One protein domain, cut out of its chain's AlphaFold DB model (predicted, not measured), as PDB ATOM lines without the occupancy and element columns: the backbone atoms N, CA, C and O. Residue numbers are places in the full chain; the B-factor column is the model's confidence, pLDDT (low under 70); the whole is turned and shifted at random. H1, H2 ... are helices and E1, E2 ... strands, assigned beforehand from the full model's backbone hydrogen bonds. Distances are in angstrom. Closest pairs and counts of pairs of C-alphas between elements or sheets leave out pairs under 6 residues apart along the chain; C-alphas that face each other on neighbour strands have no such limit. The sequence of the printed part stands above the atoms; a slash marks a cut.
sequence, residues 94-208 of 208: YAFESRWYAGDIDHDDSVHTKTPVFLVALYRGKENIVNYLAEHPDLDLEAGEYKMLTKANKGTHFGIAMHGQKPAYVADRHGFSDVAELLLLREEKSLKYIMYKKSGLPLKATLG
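What this domain is: This is residues 94 to 208 of the 208 residues of an uncharacterized protein of Alphaproteobacteria bacterium (UniProt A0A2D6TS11). A four-stranded antiparallel sheet and the long helix H4 spread as the two arms of a V from a small cluster at their base, made of H1, H2, H3 and the first turns of H4. The sheet is two hairpins side by side, E1 with E2 and E3 with E4; H1 only grazes it, and the other helices are not on it. The printed part has 115 residues, with four named helices and four named strands in the order E1 E2 H1 H2 E3 E4 H3 H4, a mixed class of helices and strands; the sheet's order is E1 E2 E3 E4. The whole is loose, with a radius of gyration of the C-alphas of 18.4 A, and only just elongated, spanning 61 by 36 by 20 A.

How they stand to each other: Start at E1, residues 95 to 101, an edge strand, which forms an antiparallel hairpin with E2, residues 109 to 116; look for N 98 and O 113, 2.9 A apart. E3, residues 146 to 151, is the antiparallel neighbour of E2, with N 112 and O 148 at 2.9 A. E4, residues 160 to 162, the other edge strand, makes a hairpin with E3, where N 162 and O 147 are 3.3 A apart. H1, residues 117 to 123, grazes the sheet with residues 117 to 120. H2, residues 127 to 135, touches H1 at a steep tilt of 45 degrees, opposite ways; the closest C-alphas are those of Ala 121 and Val 130, 5.8 A. H3, residues 167 to 173, touches H1 at a shallow tilt of 11 degrees, the same way, closest at C-alphas 122 and 171, 6.3 A. H4, residues 177 to 199, forms a helical hairpin with H3 through its residues 177 to 184 alone, at 28 degrees, closest at C-alphas 168 and 180, 4.3 A. H4 touches H2 with residues 179 to 183 alone, closest at C-alphas 134 and 179, 6.6 A. H4 is apart from E1, E2, E3 and E4. In H1, H2, H3 and H4 every O i to N i+4 pair is within hydrogen-bond range.

Where its parts are: Find C-alpha 95 at (-8.995, 46.899, -26.546); from there E1 runs 19.4 A. E2 covers 22.9 A and E3 15.7 A. Find C-alpha 177 at (-2.602, 36.317, -45.811); from there H4 runs 33.0 A to C-alpha 199 at (-2.943, 68.815, -51.561).

The domain as a whole: The C-alphas farthest apart are those of Ile 105 and Ala 205, 61.2 A. The printed part has no cut and no long link. Residues 197 to 202, of which 197 to 199 belong to H4, stand free. The mean pLDDT of the printed part is 72.4; residues 100 to 112, 143 to 165 and 190 to 208 are under 70.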
ATOM      1  N   TYR A  94     -12.462  48.179 -29.635       93.62
ATOM      2  CA  TYR A  94     -12.285  47.868 -28.223       93.62
ATOM      3  C   TYR A  94     -10.957  47.139 -27.994       93.62
ATOM      4  O   TYR A  94     -10.582  46.225 -28.733       93.62
ATOM      5  N   ALA A  95     -10.248  47.521 -26.934       90.69
ATOM      6  CA  ALA A  95      -8.995  46.899 -26.546       90.69
ATOM      7  C   ALA A  95      -9.086  46.336 -25.132       90.69
ATOM      8  O   ALA A  95      -9.457  47.023 -24.180       90.69
ATOM      9  N   PHE A  96      -8.675  45.079 -24.986       89.62
ATOM     10  CA  PHE A  96      -8.503  44.458 -23.686       89.62
ATOM     11  C   PHE A  96      -7.357  45.138 -22.951       89.62
ATOM     12  O   PHE A  96      -6.206  45.084 -23.389       89.62
ATOM     13  N   GLU A  97      -7.669  45.734 -21.807       84.56
ATOM     14  CA  GLU A  97      -6.662  46.285 -20.911       84.56
ATOM     15  C   GLU A  97      -6.180  45.203 -19.942       84.56
ATOM     16  O   GLU A  97      -6.981  44.490 -19.330       84.56
ATOM     17  N   SER A  98      -4.865  45.069 -19.794       72.31
ATOM     18  CA  SER A  98      -4.273  44.257 -18.736       72.31
ATOM     19  C   SER A  98      -3.193  45.041 -18.005       72.31
ATOM     20  O   SER A  98      -2.463  45.832 -18.607       72.31
ATOM     21  N   ARG A  99      -3.132  44.854 -16.686       71.12
ATOM     22  CA  ARG A  99      -2.125  45.456 -15.815       71.12
ATOM     23  C   ARG A  99      -1.399  44.331 -15.098       71.12
ATOM     24  O   ARG A  99      -2.039  43.540 -14.411       71.12
ATOM     25  N   TRP A 100      -0.083  44.282 -15.251       64.31
ATOM     26  CA  TRP A 100       0.769  43.337 -14.533       64.31
ATOM     27  C   TRP A 100       1.817  44.113 -13.752       64.31
ATOM     28  O   TRP A 100       2.411  45.055 -14.275       64.31
ATOM     29  N   TYR A 101       2.030  43.717 -12.502       60.62
ATOM     30  CA  TYR A 101       3.109  44.240 -11.677       60.62
ATOM     31  C   TYR A 101       4.357  43.416 -11.984       60.62
ATOM     32  O   TYR A 101       4.355  42.198 -11.785       60.62
ATOM     33  N   ALA A 102       5.389  44.053 -12.536       52.59
ATOM     34  CA  ALA A 102       6.682  43.402 -12.673       52.59
ATOM     35  C   ALA A 102       7.254  43.264 -11.257       52.59
ATOM     36  O   ALA A 102       7.399  44.253 -10.550       52.59
ATOM     37  N   GLY A 103       7.453  42.022 -10.815       47.75
ATOM     38  CA  GLY A 103       7.702  41.694  -9.416       47.75
ATOM     39  C   GLY A 103       8.866  42.459  -8.786       47.75
ATOM     40  O   GLY A 103      10.017  42.184  -9.091       47.75
ATOM     41  N   ASP A 104       8.531  43.354  -7.866       47.34
ATOM     42  CA  ASP A 104       9.084  43.448  -6.517       47.34
ATOM     43  C   ASP A 104       8.080  44.259  -5.685       47.34
ATOM     44  O   ASP A 104       7.540  45.252  -6.162       47.34
ATOM     45  N   ILE A 105       7.796  43.849  -4.445       51.31
ATOM     46  CA  ILE A 105       6.828  44.542  -3.559       51.31
ATOM     47  C   ILE A 105       7.238  46.012  -3.309       51.31
ATOM     48  O   ILE A 105       6.393  46.844  -2.980       51.31
ATOM     49  N   ASP A 106       8.511  46.335  -3.553       51.16
ATOM     50  CA  ASP A 106       9.107  47.662  -3.399       51.16
ATOM     51  C   ASP A 106       9.255  48.448  -4.723       51.16
ATOM     52  O   ASP A 106       9.733  49.584  -4.705       51.16
ATOM     53  N   HIS A 107       8.862  47.877  -5.870       49.50
ATOM     54  CA  HIS A 107       8.925  48.522  -7.186       49.50
ATOM     55  C   HIS A 107       7.518  48.624  -7.793       49.50
ATOM     56  O   HIS A 107       6.936  47.638  -8.233       49.50
ATOM     57  N   ASP A 108       6.970  49.840  -7.861       54.47
ATOM     58  CA  ASP A 108       5.697  50.138  -8.542       54.47
ATOM     59  C   ASP A 108       5.907  50.253 -10.069       54.47
ATOM     60  O   ASP A 108       5.539  51.229 -10.727       54.47
ATOM     61  N   ASP A 109       6.571  49.239 -10.629       55.12
ATOM     62  CA  ASP A 109       6.724  49.051 -12.065       55.12
ATOM     63  C   ASP A 109       5.490  48.292 -12.569       55.12
ATOM     64  O   ASP A 109       5.354  47.071 -12.439       55.12
ATOM     65  N   SER A 110       4.549  49.040 -13.138       59.88
ATOM     66  CA  SER A 110       3.350  48.480 -13.758       59.88
ATOM     67  C   SER A 110       3.508  48.437 -15.274       59.88
ATOM     68  O   SER A 110       3.918  49.403 -15.919       59.88
ATOM     69  N   VAL A 111       3.183  47.287 -15.860       60.44
ATOM     70  CA  VAL A 111       3.080  47.124 -17.308       60.44
ATOM     71  C   VAL A 111       1.613  47.190 -17.679       60.44
ATOM     72  O   VAL A 111       0.816  46.355 -17.248       60.44
ATOM     73  N   HIS A 112       1.267  48.182 -18.489       68.00
ATOM     74  CA  HIS A 112      -0.064  48.314 -19.059       68.00
ATOM     75  C   HIS A 112      -0.039  47.820 -20.495       68.00
ATOM     76  O   HIS A 112       0.712  48.345 -21.320       68.00
ATOM     77  N   THR A 113      -0.874  46.828 -20.794       71.75
ATOM     78  CA  THR A 113      -1.091  46.379 -22.166       71.75
ATOM     79  C   THR A 113      -2.495  46.729 -22.619       71.75
ATOM     80  O   THR A 113      -3.457  46.526 -21.876       71.75
ATOM     81  N   LYS A 114      -2.613  47.231 -23.847       82.25
ATOM     82  CA  LYS A 114      -3.890  47.313 -24.556       82.25
ATOM     83  C   LYS A 114      -3.804  46.433 -25.789       82.25
ATOM     84  O   LYS A 114      -2.937  46.651 -26.631       82.25
ATOM     85  N   THR A 115      -4.682  45.443 -25.875       86.69
ATOM     86  CA  THR A 115      -4.728  44.511 -27.005       86.69
ATOM     87  C   THR A 115      -6.080  44.643 -27.700       86.69
ATOM     88  O   THR A 115      -7.079  44.201 -27.126       86.69
ATOM     89  N   PRO A 116      -6.140  45.250 -28.896       91.56
ATOM     90  CA  PRO A 116      -7.365  45.355 -29.684       91.56
ATOM     91  C   PRO A 116      -8.036  43.997 -29.895       91.56
ATOM     92  O   PRO A 116      -7.359  42.977 -30.054       91.56
ATOM     93  N   VAL A 117      -9.368  43.986 -29.921       94.56
ATOM     94  CA  VAL A 117     -10.178  42.785 -30.165       94.56
ATOM     95  C   VAL A 117      -9.765  42.095 -31.460       94.56
ATOM     96  O   VAL A 117      -9.636  40.872 -31.470       94.56
ATOM     97  N   PHE A 118      -9.460  42.870 -32.503       95.00
ATOM     98  CA  PHE A 118      -8.965  42.344 -33.771       95.00
ATOM     99  C   PHE A 118      -7.695  41.495 -33.610       95.00
ATOM    100  O   PHE A 118      -7.641  40.362 -34.088       95.00
ATOM    101  N   LEU A 119      -6.701  41.975 -32.850       91.62
ATOM    102  CA  LEU A 119      -5.478  41.208 -32.591       91.62
ATOM    103  C   LEU A 119      -5.755  39.957 -31.750       91.62
ATOM    104  O   LEU A 119      -5.156  38.912 -31.986       91.62
ATOM    105  N   VAL A 120      -6.683  40.027 -30.789       92.94
ATOM    106  CA  VAL A 120      -7.083  38.842 -30.013       92.94
ATOM    107  C   VAL A 120      -7.726  37.780 -30.906       92.94
ATOM    108  O   VAL A 120      -7.431  36.599 -30.724       92.94
ATOM    109  N   ALA A 121      -8.568  38.175 -31.863       95.56
ATOM    110  CA  ALA A 121      -9.180  37.258 -32.820       95.56
ATOM    111  C   ALA A 121      -8.122  36.592 -33.721       95.56
ATOM    112  O   ALA A 121      -8.144  35.369 -33.875       95.56
ATOM    113  N   LEU A 122      -7.132  37.359 -34.203       93.31
ATOM    114  CA  LEU A 122      -5.985  36.837 -34.961       93.31
ATOM    115  C   LEU A 122      -5.162  35.825 -34.151       93.31
ATOM    116  O   LEU A 122      -4.936  34.703 -34.600       93.31
ATOM    117  N   TYR A 123      -4.760  36.179 -32.925       91.94
ATOM    118  CA  TYR A 123      -3.973  35.292 -32.058       91.94
ATOM    119  C   TYR A 123      -4.698  33.990 -31.711       91.94
ATOM    120  O   TYR A 123      -4.054  32.967 -31.477       91.94
ATOM    121  N   ARG A 124      -6.031  34.027 -31.659       93.31
ATOM    122  CA  ARG A 124      -6.881  32.867 -31.369       93.31
ATOM    123  C   ARG A 124      -7.322  32.104 -32.618       93.31
ATOM    124  O   ARG A 124      -8.002  31.091 -32.461       93.31
ATOM    125  N   GLY A 125      -6.960  32.566 -33.814       94.94
ATOM    126  CA  GLY A 125      -7.316  31.922 -35.076       94.94
ATOM    127  C   GLY A 125      -8.826  31.905 -35.347       94.94
ATOM    128  O   GLY A 125      -9.353  30.876 -35.754       94.94
ATOM    129  N   LYS A 126      -9.534  32.996 -35.032       97.44
ATOM    130  CA  LYS A 126     -11.002  33.097 -35.133       97.44
ATOM    131  C   LYS A 126     -11.394  33.714 -36.468       97.44
ATOM    132  O   LYS A 126     -11.567  34.924 -36.562       97.44
ATOM    133  N   GLU A 127     -11.411  32.886 -37.506       96.88
ATOM    134  CA  GLU A 127     -11.485  33.298 -38.910       96.88
ATOM    135  C   GLU A 127     -12.744  34.108 -39.233       96.88
ATOM    136  O   GLU A 127     -12.636  35.161 -39.860       96.88
ATOM    137  N   ASN A 128     -13.922  33.685 -38.759       98.00
ATOM    138  CA  ASN A 128     -15.167  34.401 -39.054       98.00
ATOM    139  C   ASN A 128     -15.141  35.812 -38.465       98.00
ATOM    140  O   ASN A 128     -15.484  36.784 -39.139       98.00
ATOM    141  N   ILE A 129     -14.712  35.928 -37.207       98.31
ATOM    142  CA  ILE A 129     -14.608  37.219 -36.523       98.31
ATOM    143  C   ILE A 129     -13.487  38.071 -37.130       98.31
ATOM    144  O   ILE A 129     -13.669  39.274 -37.295       98.31
ATOM    145  N   VAL A 130     -12.344  37.478 -37.488       97.62
ATOM    146  CA  VAL A 130     -11.241  38.186 -38.158       97.62
ATOM    147  C   VAL A 130     -11.718  38.783 -39.478       97.62
ATOM    148  O   VAL A 130     -11.533  39.979 -39.683       97.62
ATOM    149  N   ASN A 131     -12.364  37.995 -40.337       97.12
ATOM    150  CA  ASN A 131     -12.864  38.473 -41.626       97.12
ATOM    151  C   ASN A 131     -13.914  39.574 -41.438       97.12
ATOM    152  O   ASN A 131     -13.789  40.648 -42.024       97.12
ATOM    153  N   TYR A 132     -14.880  39.359 -40.538       97.62
ATOM    154  CA  TYR A 132     -15.887  40.363 -40.190       97.62
ATOM    155  C   TYR A 132     -15.261  41.698 -39.751       97.62
ATOM    156  O   TYR A 132     -15.630  42.761 -40.250       97.62
ATOM    157  N   LEU A 133     -14.280  41.662 -38.845       96.75
ATOM    158  CA  LEU A 133     -13.610  42.870 -38.358       96.75
ATOM    159  C   LEU A 133     -12.740  43.521 -39.442       96.75
ATOM    160  O   LEU A 133     -12.732  44.745 -39.564       96.75
ATOM    161  N   ALA A 134     -12.025  42.726 -40.242       94.31
ATOM    162  CA  ALA A 134     -11.144  43.210 -41.304       94.31
ATOM    163  C   ALA A 134     -11.902  43.901 -42.444       94.31
ATOM    164  O   ALA A 134     -11.362  44.803 -43.088       94.31
ATOM    165  N   GLU A 135     -13.154  43.517 -42.680       94.06
ATOM    166  CA  GLU A 135     -14.048  44.182 -43.626       94.06
ATOM    167  C   GLU A 135     -14.714  45.433 -43.031       94.06
ATOM    168  O   GLU A 135     -15.153  46.313 -43.777       94.06
ATOM    169  N   HIS A 136     -14.744  45.570 -41.700       94.25
ATOM    170  CA  HIS A 136     -15.416  46.683 -41.038       94.25
ATOM    171  C   HIS A 136     -14.726  48.028 -41.364       94.25
ATOM    172  O   HIS A 136     -13.526  48.194 -41.095       94.25
ATOM    173  N   PRO A 137     -15.444  49.028 -41.922       90.12
ATOM    174  CA  PRO A 137     -14.847  50.255 -42.467       90.12
ATOM    175  C   PRO A 137     -14.139  51.113 -41.413       90.12
ATOM    176  O   PRO A 137     -13.143  51.763 -41.727       90.12
ATOM    177  N   ASP A 138     -14.609  51.047 -40.171       90.56
ATOM    178  CA  ASP A 138     -14.087  51.842 -39.058       90.56
ATOM    179  C   ASP A 138     -12.941  51.162 -38.293       90.56
ATOM    180  O   ASP A 138     -12.505  51.682 -37.265       90.56
ATOM    181  N   LEU A 139     -12.475  49.990 -38.749       91.25
ATOM    182  CA  LEU A 139     -11.355  49.298 -38.108       91.25
ATOM    183  C   LEU A 139     -10.115  50.194 -38.106       91.25
ATOM    184  O   LEU A 139      -9.653  50.634 -39.162       91.25
ATOM    185  N   ASP A 140      -9.568  50.429 -36.917       87.44
ATOM    186  CA  ASP A 140      -8.324  51.157 -36.735       87.44
ATOM    187  C   ASP A 140      -7.142  50.278 -37.164       87.44
ATOM    188  O   ASP A 140      -6.735  49.337 -36.481       87.44
ATOM    189  N   LEU A 141      -6.587  50.608 -38.328       83.69
ATOM    190  CA  LEU A 141      -5.458  49.904 -38.933       83.69
ATOM    191  C   LEU A 141      -4.127  50.203 -38.225       83.69
ATOM    192  O   LEU A 141      -3.138  49.525 -38.477       83.69
ATOM    193  N   GLU A 142      -4.089  51.189 -37.328       78.62
ATOM    194  CA  GLU A 142      -2.903  51.531 -36.539       78.62
ATOM    195  C   GLU A 142      -2.990  51.007 -35.096       78.62
ATOM    196  O   GLU A 142      -2.020  51.120 -34.339       78.62
ATOM    197  N   ALA A 143      -4.117  50.391 -34.715       68.44
ATOM    198  CA  ALA A 143      -4.319  49.803 -33.398       68.44
ATOM    199  C   ALA A 143      -3.404  48.578 -33.200       68.44
ATOM    200  O   ALA A 143      -3.753  47.435 -33.493       68.44
ATOM    201  N   GLY A 144      -2.196  48.829 -32.698       63.62
ATOM    202  CA  GLY A 144      -1.232  47.804 -32.301       63.62
ATOM    203  C   GLY A 144      -1.377  47.378 -30.836       63.62
ATOM    204  O   GLY A 144      -2.060  48.013 -30.033       63.62
ATOM    205  N   GLU A 145      -0.683  46.305 -30.447       61.84
ATOM    206  CA  GLU A 145      -0.498  45.973 -29.029       61.84
ATOM    207  C   GLU A 145       0.457  46.979 -28.372       61.84
ATOM    208  O   GLU A 145       1.670  46.923 -28.564       61.84
ATOM    209  N   TYR A 146      -0.069  47.895 -27.565       60.53
ATOM    210  CA  TYR A 146       0.777  48.829 -26.826       60.53
ATOM    211  C   TYR A 146       1.223  48.192 -25.520       60.53
ATOM    212  O   TYR A 146       0.383  47.803 -24.709       60.53
ATOM    213  N   LYS A 147       2.537  48.144 -25.286       57.22
ATOM    214  CA  LYS A 147       3.112  47.892 -23.959       57.22
ATOM    215  C   LYS A 147       3.662  49.203 -23.427       57.22
ATOM    216  O   LYS A 147       4.603  49.749 -23.997       57.22
ATOM    217  N   MET A 148       3.066  49.699 -22.349       53.16
ATOM    218  CA  MET A 148       3.565  50.849 -21.604       53.16
ATOM    219  C   MET A 148       4.218  50.346 -20.322       53.16
ATOM    220  O   MET A 148       3.551  49.741 -19.484       53.16
ATOM    221  N   LEU A 149       5.517  50.597 -20.179       53.28
ATOM    222  CA  LEU A 149       6.211  50.461 -18.902       53.28
ATOM    223  C   LEU A 149       6.062  51.780 -18.148       53.28
ATOM    224  O   LEU A 149       6.581  52.800 -18.598       53.28
ATOM    225  N   THR A 150       5.357  51.781 -17.021       53.69
ATOM    226  CA  THR A 150       5.325  52.931 -16.116       53.69
ATOM    227  C   THR A 150       6.267  52.669 -14.954       53.69
ATOM    228  O   THR A 150       5.970  51.852 -14.092       53.69
ATOM    229  N   LYS A 151       7.411  53.367 -14.945       51.56
ATOM    230  CA  LYS A 151       8.357  53.357 -13.826       51.56
ATOM    231  C   LYS A 151       7.956  54.419 -12.808       51.56
ATOM    232  O   LYS A 151       8.046  55.614 -13.096       51.56
ATOM    233  N   ALA A 152       7.529  54.010 -11.622       49.28
ATOM    234  CA  ALA A 152       7.267  54.926 -10.520       49.28
ATOM    235  C   ALA A 152       8.576  55.245  -9.781       49.28
ATOM    236  O   ALA A 152       8.855  54.718  -8.710       49.28
ATOM    237  N   ASN A 153       9.414  56.123 -10.339       42.06
ATOM    238  CA  ASN A 153      10.473  56.744  -9.545       42.06
ATOM    239  C   ASN A 153      10.480  58.264  -9.733       42.06
ATOM    240  O   ASN A 153      10.625  58.780 -10.837       42.06
ATOM    241  N   LYS A 154      10.249  58.946  -8.604       44.44
ATOM    242  CA  LYS A 154      10.294  60.392  -8.332       44.44
ATOM    243  C   LYS A 154      10.573  61.284  -9.554       44.44
ATOM    244  O   LYS A 154      11.717  61.598  -9.865       44.44
ATOM    245  N   GLY A 155       9.497  61.772 -10.170       44.19
ATOM    246  CA  GLY A 155       9.510  63.002 -10.969       44.19
ATOM    247  C   GLY A 155       9.499  62.848 -12.490       44.19
ATOM    248  O   GLY A 155       9.372  63.862 -13.166       44.19
ATOM    249  N   THR A 156       9.580  61.638 -13.049       45.16
ATOM    250  CA  THR A 156       9.496  61.451 -14.511       45.16
ATOM    251  C   THR A 156       8.783  60.154 -14.889       45.16
ATOM    252  O   THR A 156       9.260  59.056 -14.621       45.16
ATOM    253  N   HIS A 157       7.628  60.284 -15.547       45.06
ATOM    254  CA  HIS A 157       6.958  59.173 -16.216       45.06
ATOM    255  C   HIS A 157       7.663  58.911 -17.554       45.06
ATOM    256  O   HIS A 157       7.376  59.576 -18.547       45.06
ATOM    257  N   PHE A 158       8.595  57.959 -17.600       43.78
ATOM    258  CA  PHE A 158       9.128  57.463 -18.870       43.78
ATOM    259  C   PHE A 158       8.287  56.278 -19.336       43.78
ATOM    260  O   PHE A 158       8.574  55.136 -18.994       43.78
ATOM    261  N   GLY A 159       7.234  56.555 -20.104       44.34
ATOM    262  CA  GLY A 159       6.553  55.523 -20.876       44.34
ATOM    263  C   GLY A 159       7.392  55.188 -22.104       44.34
ATOM    264  O   GLY A 159       7.402  55.958 -23.060       44.34
ATOM    265  N   ILE A 160       8.106  54.061 -22.100       46.53
ATOM    266  CA  ILE A 160       8.598  53.497 -23.363       46.53
ATOM    267  C   ILE A 160       7.390  52.821 -24.005       46.53
ATOM    268  O   ILE A 160       7.029  51.710 -23.624       46.53
ATOM    269  N   ALA A 161       6.741  53.513 -24.941       48.62
ATOM    270  CA  ALA A 161       5.765  52.893 -25.821       48.62
ATOM    271  C   ALA A 161       6.536  51.989 -26.788       48.62
ATOM    272  O   ALA A 161       7.140  52.468 -27.747       48.62
ATOM    273  N   MET A 162       6.561  50.680 -26.535       49.97
ATOM    274  CA  MET A 162       6.950  49.762 -27.603       49.97
ATOM    275  C   MET A 162       5.798  49.751 -28.603       49.97
ATOM    276  O   MET A 162       4.685  49.352 -28.254       49.97
ATOM    277  N   HIS A 163       6.046  50.264 -29.810       52.34
ATOM    278  CA  HIS A 163       5.065  50.242 -30.886       52.34
ATOM    279  C   HIS A 163       4.657  48.791 -31.143       52.34
ATOM    280  O   HIS A 163       5.497  47.946 -31.461       52.34
ATOM    281  N   GLY A 164       3.370  48.509 -30.941       59.75
ATOM    282  CA  GLY A 164       2.787  47.213 -31.237       59.75
ATOM    283  C   GLY A 164       2.964  46.841 -32.699       59.75
ATOM    284  O   GLY A 164       3.117  47.703 -33.565       59.75
ATOM    285  N   GLN A 165       2.944  45.541 -32.978       68.00
ATOM    286  CA  GLN A 165       2.935  45.054 -34.352       68.00
ATOM    287  C   GLN A 165       1.668  45.551 -35.057       68.00
ATOM    288  O   GLN A 165       0.579  45.482 -34.485       68.00
ATOM    289  N   LYS A 166       1.823  46.054 -36.290       79.69
ATOM    290  CA  LYS A 166       0.690  46.485 -37.113       79.69
ATOM    291  C   LYS A 166      -0.265  45.310 -37.375       79.69
ATOM    292  O   LYS A 166       0.225  44.203 -37.621       79.69
ATOM    293  N   PRO A 167      -1.590  45.539 -37.406       86.31
ATOM    294  CA  PRO A 167      -2.594  44.517 -37.698       86.31
ATOM    295  C   PRO A 167      -2.284  43.649 -38.927       86.31
ATOM    296  O   PRO A 167      -2.349  42.426 -38.830       86.31
ATOM    297  N   ALA A 168      -1.852  44.250 -40.043       85.94
ATOM    298  CA  ALA A 168      -1.506  43.514 -41.265       85.94
ATOM    299  C   ALA A 168      -0.338  42.529 -41.070       85.94
ATOM    300  O   ALA A 168      -0.384  41.399 -41.550       85.94
ATOM    301  N   TYR A 169       0.691  42.927 -40.315       83.88
ATOM    302  CA  TYR A 169       1.829  42.056 -40.013       83.88
ATOM    303  C   TYR A 169       1.422  40.879 -39.119       83.88
ATOM    304  O   TYR A 169       1.870  39.750 -39.320       83.88
ATOM    305  N   VAL A 170       0.570  41.134 -38.120       85.69
ATOM    306  CA  VAL A 170       0.063  40.077 -37.235       85.69
ATOM    307  C   VAL A 170      -0.801  39.092 -38.023       85.69
ATOM    308  O   VAL A 170      -0.655  37.888 -37.830       85.69
ATOM    309  N   ALA A 171      -1.647  39.582 -38.933       86.56
ATOM    310  CA  ALA A 171      -2.476  38.736 -39.786       86.56
ATOM    311  C   ALA A 171      -1.634  37.762 -40.623       86.56
ATOM    312  O   ALA A 171      -1.856  36.553 -40.552       86.56
ATOM    313  N   ASP A 172      -0.605  38.260 -41.316       85.75
ATOM    314  CA  ASP A 172       0.283  37.430 -42.139       85.75
ATOM    315  C   ASP A 172       1.021  36.368 -41.306       85.75
ATOM    316  O   ASP A 172       0.989  35.176 -41.614       85.75
ATOM    317  N   ARG A 173       1.595  36.766 -40.161       86.50
ATOM    318  CA  ARG A 173       2.309  35.848 -39.256       86.50
ATOM    319  C   ARG A 173       1.425  34.713 -38.728       86.50
ATOM    320  O   ARG A 173       1.939  33.642 -38.401       86.50
ATOM    321  N   HIS A 174       0.124  34.959 -38.604       85.38
ATOM    322  CA  HIS A 174      -0.859  33.992 -38.122       85.38
ATOM    323  C   HIS A 174      -1.589  33.247 -39.254       85.38
ATOM    324  O   HIS A 174      -2.510  32.488 -38.969       85.38
ATOM    325  N   GLY A 175      -1.145  33.399 -40.508       86.69
ATOM    326  CA  GLY A 175      -1.656  32.646 -41.658       86.69
ATOM    327  C   GLY A 175      -2.898  33.245 -42.319       86.69
ATOM    328  O   GLY A 175      -3.502  32.594 -43.164       86.69
ATOM    329  N   PHE A 176      -3.271  34.477 -41.972       89.31
ATOM    330  CA  PHE A 176      -4.382  35.207 -42.580       89.31
ATOM    331  C   PHE A 176      -3.875  36.120 -43.706       89.31
ATOM    332  O   PHE A 176      -4.012  37.342 -43.636       89.31
ATOM    333  N   SER A 177      -3.240  35.545 -44.732       88.69
ATOM    334  CA  SER A 177      -2.602  36.317 -45.811       88.69
ATOM    335  C   SER A 177      -3.594  37.185 -46.596       88.69
ATOM    336  O   SER A 177      -3.294  38.349 -46.852       88.69
ATOM    337  N   ASP A 178      -4.802  36.684 -46.878       90.25
ATOM    338  CA  ASP A 178      -5.855  37.454 -47.564       90.25
ATOM    339  C   ASP A 178      -6.292  38.678 -46.739       90.25
ATOM    340  O   ASP A 178      -6.483  39.781 -47.255       90.25
ATOM    341  N   VAL A 179      -6.382  38.506 -45.417       91.56
ATOM    342  CA  VAL A 179      -6.689  39.590 -44.475       91.56
ATOM    343  C   VAL A 179      -5.535  40.587 -44.420       91.56
ATOM    344  O   VAL A 179      -5.767  41.792 -44.427       91.56
ATOM    345  N   ALA A 180      -4.287  40.116 -44.392       88.31
ATOM    346  CA  ALA A 180      -3.117  40.986 -44.414       88.31
ATOM    347  C   ALA A 180      -3.084  41.856 -45.682       88.31
ATOM    348  O   ALA A 180      -2.882  43.069 -45.585       88.31
ATOM    349  N   GLU A 181      -3.348  41.265 -46.851       85.75
ATOM    350  CA  GLU A 181      -3.452  41.985 -48.122       85.75
ATOM    351  C   GLU A 181      -4.585  43.022 -48.093       85.75
ATOM    352  O   GLU A 181      -4.368  44.189 -48.433       85.75
ATOM    353  N   LEU A 182      -5.772  42.638 -47.608       89.81
ATOM    354  CA  LEU A 182      -6.912  43.545 -47.454       89.81
ATOM    355  C   LEU A 182      -6.560  44.764 -46.588       89.81
ATOM    356  O   LEU A 182      -6.865  45.902 -46.961       89.81
ATOM    357  N   LEU A 183      -5.908  44.547 -45.443       89.50
ATOM    358  CA  LEU A 183      -5.519  45.620 -44.526       89.50
ATOM    359  C   LEU A 183      -4.491  46.563 -45.167       89.50
ATOM    360  O   LEU A 183      -4.675  47.780 -45.113       89.50
ATOM    361  N   LEU A 184      -3.471  46.032 -45.851       85.75
ATOM    362  CA  LEU A 184      -2.472  46.841 -46.564       85.75
ATOM    363  C   LEU A 184      -3.109  47.710 -47.659       85.75
ATOM    364  O   LEU A 184      -2.803  48.900 -47.766       85.75
ATOM    365  N   LEU A 185      -4.047  47.155 -48.431       86.81
ATOM    366  CA  LEU A 185      -4.788  47.904 -49.451       86.81
ATOM    367  C   LEU A 185      -5.619  49.043 -48.840       86.81
ATOM    368  O   LEU A 185      -5.748  50.120 -49.436       86.81
ATOM    369  N   ARG A 186      -6.203  48.829 -47.657       86.50
ATOM    370  CA  ARG A 186      -6.957  49.863 -46.931       86.50
ATOM    371  C   ARG A 186      -6.045  50.953 -46.359       86.50
ATOM    372  O   ARG A 186      -6.416  52.131 -46.423       86.50
ATOM    373  N   GLU A 187      -4.860  50.598 -45.865       82.88
ATOM    374  CA  GLU A 187      -3.843  51.561 -45.422       82.88
ATOM    375  C   GLU A 187      -3.378  52.443 -46.593       82.88
ATOM    376  O   GLU A 187      -3.387  53.672 -46.491       82.88
ATOM    377  N   GLU A 188      -3.057  51.845 -47.746       76.31
ATOM    378  CA  GLU A 188      -2.617  52.579 -48.940       76.31
ATOM    379  C   GLU A 188      -3.686  53.573 -49.427       76.31
ATOM    380  O   GLU A 188      -3.391  54.742 -49.701       76.31
ATOM    381  N   LYS A 189      -4.952  53.139 -49.494       73.25
ATOM    382  CA  LYS A 189      -6.081  54.017 -49.847       73.25
ATOM    383  C   LYS A 189      -6.235  55.169 -48.851       73.25
ATOM    384  O   LYS A 189      -6.468  56.306 -49.272       73.25
ATOM    385  N   SER A 190      -6.061  54.901 -47.559       67.00
ATOM    386  CA  SER A 190      -6.107  55.922 -46.506       67.00
ATOM    387  C   SER A 190      -4.986  56.952 -46.661       67.00
ATOM    388  O   SER A 190      -5.244  58.156 -46.610       67.00
ATOM    389  N   LEU A 191      -3.759  56.512 -46.955       66.25
ATOM    390  CA  LEU A 191      -2.623  57.399 -47.228       66.25
ATOM    391  C   LEU A 191      -2.877  58.286 -48.453       66.25
ATOM    392  O   LEU A 191      -2.698  59.506 -48.376       66.25
ATOM    393  N   LYS A 192      -3.370  57.708 -49.556       68.81
ATOM    394  CA  LYS A 192      -3.734  58.462 -50.769       68.81
ATOM    395  C   LYS A 192      -4.824  59.502 -50.486       68.81
ATOM    396  O   LYS A 192      -4.706  60.645 -50.926       68.81
ATOM    397  N   TYR A 193      -5.844  59.161 -49.696       58.59
ATOM    398  CA  TYR A 193      -6.897  60.098 -49.283       58.59
ATOM    399  C   TYR A 193      -6.372  61.245 -48.397       58.59
ATOM    400  O   TYR A 193      -6.759  62.403 -48.572       58.59
ATOM    401  N   ILE A 194      -5.456  60.960 -47.466       61.31
ATOM    402  CA  ILE A 194      -4.817  61.987 -46.630       61.31
ATOM    403  C   ILE A 194      -3.967  62.934 -47.491       61.31
ATOM    404  O   ILE A 194      -4.021  64.152 -47.301       61.31
ATOM    405  N   MET A 195      -3.220  62.405 -48.465       61.53
ATOM    406  CA  MET A 195      -2.458  63.212 -49.427       61.53
ATOM    407  C   MET A 195      -3.373  64.080 -50.303       61.53
ATOM    408  O   MET A 195      -3.082  65.261 -50.500       61.53
ATOM    409  N   TYR A 196      -4.508  63.545 -50.766       61.34
ATOM    410  CA  TYR A 196      -5.567  64.308 -51.437       61.34
ATOM    411  C   TYR A 196      -6.041  65.487 -50.576       61.34
ATOM    412  O   TYR A 196      -5.968  66.640 -51.001       61.34
ATOM    413  N   LYS A 197      -6.446  65.225 -49.324       52.66
ATOM    414  CA  LYS A 197      -6.940  66.268 -48.411       52.66
ATOM    415  C   LYS A 197      -5.899  67.354 -48.135       52.66
ATOM    416  O   LYS A 197      -6.267  68.513 -47.986       52.66
ATOM    417  N   LYS A 198      -4.616  66.987 -48.057       60.38
ATOM    418  CA  LYS A 198      -3.510  67.933 -47.843       60.38
ATOM    419  C   LYS A 198      -3.144  68.737 -49.093       60.38
ATOM    420  O   LYS A 198      -2.687  69.865 -48.954       60.38
ATOM    421  N   SER A 199      -3.317  68.173 -50.289       64.00
ATOM    422  CA  SER A 199      -2.943  68.815 -51.561       64.00
ATOM    423  C   SER A 199      -4.068  69.635 -52.199       64.00
ATOM    424  O   SER A 199      -3.784  70.500 -53.021       64.00
ATOM    425  N   GLY A 200      -5.334  69.380 -51.847       55.59
ATOM    426  CA  GLY A 200      -6.493  70.090 -52.400       55.59
ATOM    427  C   GLY A 200      -6.794  69.787 -53.877       55.59
ATOM    428  O   GLY A 200      -7.682  70.409 -54.457       55.59
ATOM    429  N   LEU A 201      -6.080  68.843 -54.498       54.62
ATOM    430  CA  LEU A 201      -6.295  68.403 -55.882       54.62
ATOM    431  C   LEU A 201      -7.393  67.338 -55.944       54.62
ATOM    432  O   LEU A 201      -7.431  66.531 -55.038       54.62
ATOM    433  N   PRO A 202      -8.234  67.247 -56.990       55.59
ATOM    434  CA  PRO A 202      -9.286  66.228 -57.105       55.59
ATOM    435  C   PRO A 202      -8.740  64.783 -57.045       55.59
ATOM    436  O   PRO A 202      -7.773  64.463 -57.732       55.59
ATOM    437  N   LEU A 203      -9.409  63.887 -56.295       47.03
ATOM    438  CA  LEU A 203      -9.002  62.485 -56.027       47.03
ATOM    439  C   LEU A 203      -8.688  61.688 -57.311       47.03
ATOM    440  O   LEU A 203      -7.861  60.783 -57.326       47.03
ATOM    441  N   LYS A 204      -9.334  62.066 -58.419       52.25
ATOM    442  CA  LYS A 204      -9.174  61.463 -59.747       52.25
ATOM    443  C   LYS A 204      -7.796  61.711 -60.380       52.25
ATOM    444  O   LYS A 204      -7.397  60.937 -61.236       52.25
ATOM    445  N   ALA A 205      -7.083  62.764 -59.974       51.84
ATOM    446  CA  ALA A 205      -5.748  63.098 -60.478       51.84
ATOM    447  C   ALA A 205      -4.615  62.382 -59.717       51.84
ATOM    448  O   ALA A 205      -3.483  62.358 -60.186       51.84
ATOM    449  N   THR A 206      -4.907  61.812 -58.542       50.88
ATOM    450  CA  THR A 206      -3.939  61.118 -57.668       50.88
ATOM    451  C   THR A 206      -3.997  59.592 -57.791       50.88
ATOM    452  O   THR A 206      -3.124  58.907 -57.272       50.88
ATOM    453  N   LEU A 207      -5.031  59.069 -58.455       46.00
ATOM    454  CA  LEU A 207      -5.283  57.640 -58.676       46.00
ATOM    455  C   LEU A 207      -4.929  57.180 -60.106       46.00
ATOM    456  O   LEU A 207      -5.368  56.103 -60.503       46.00
ATOM    457  N   GLY A 208      -4.217  58.018 -60.875       43.31
ATOM    458  CA  GLY A 208      -3.748  57.700 -62.229       43.31
ATOM    459  C   GLY A 208      -2.707  56.592 -62.250       43.31
ATOM    460  O   GLY A 208      -1.875  56.563 -61.316       43.31
TER     461      GLY A 208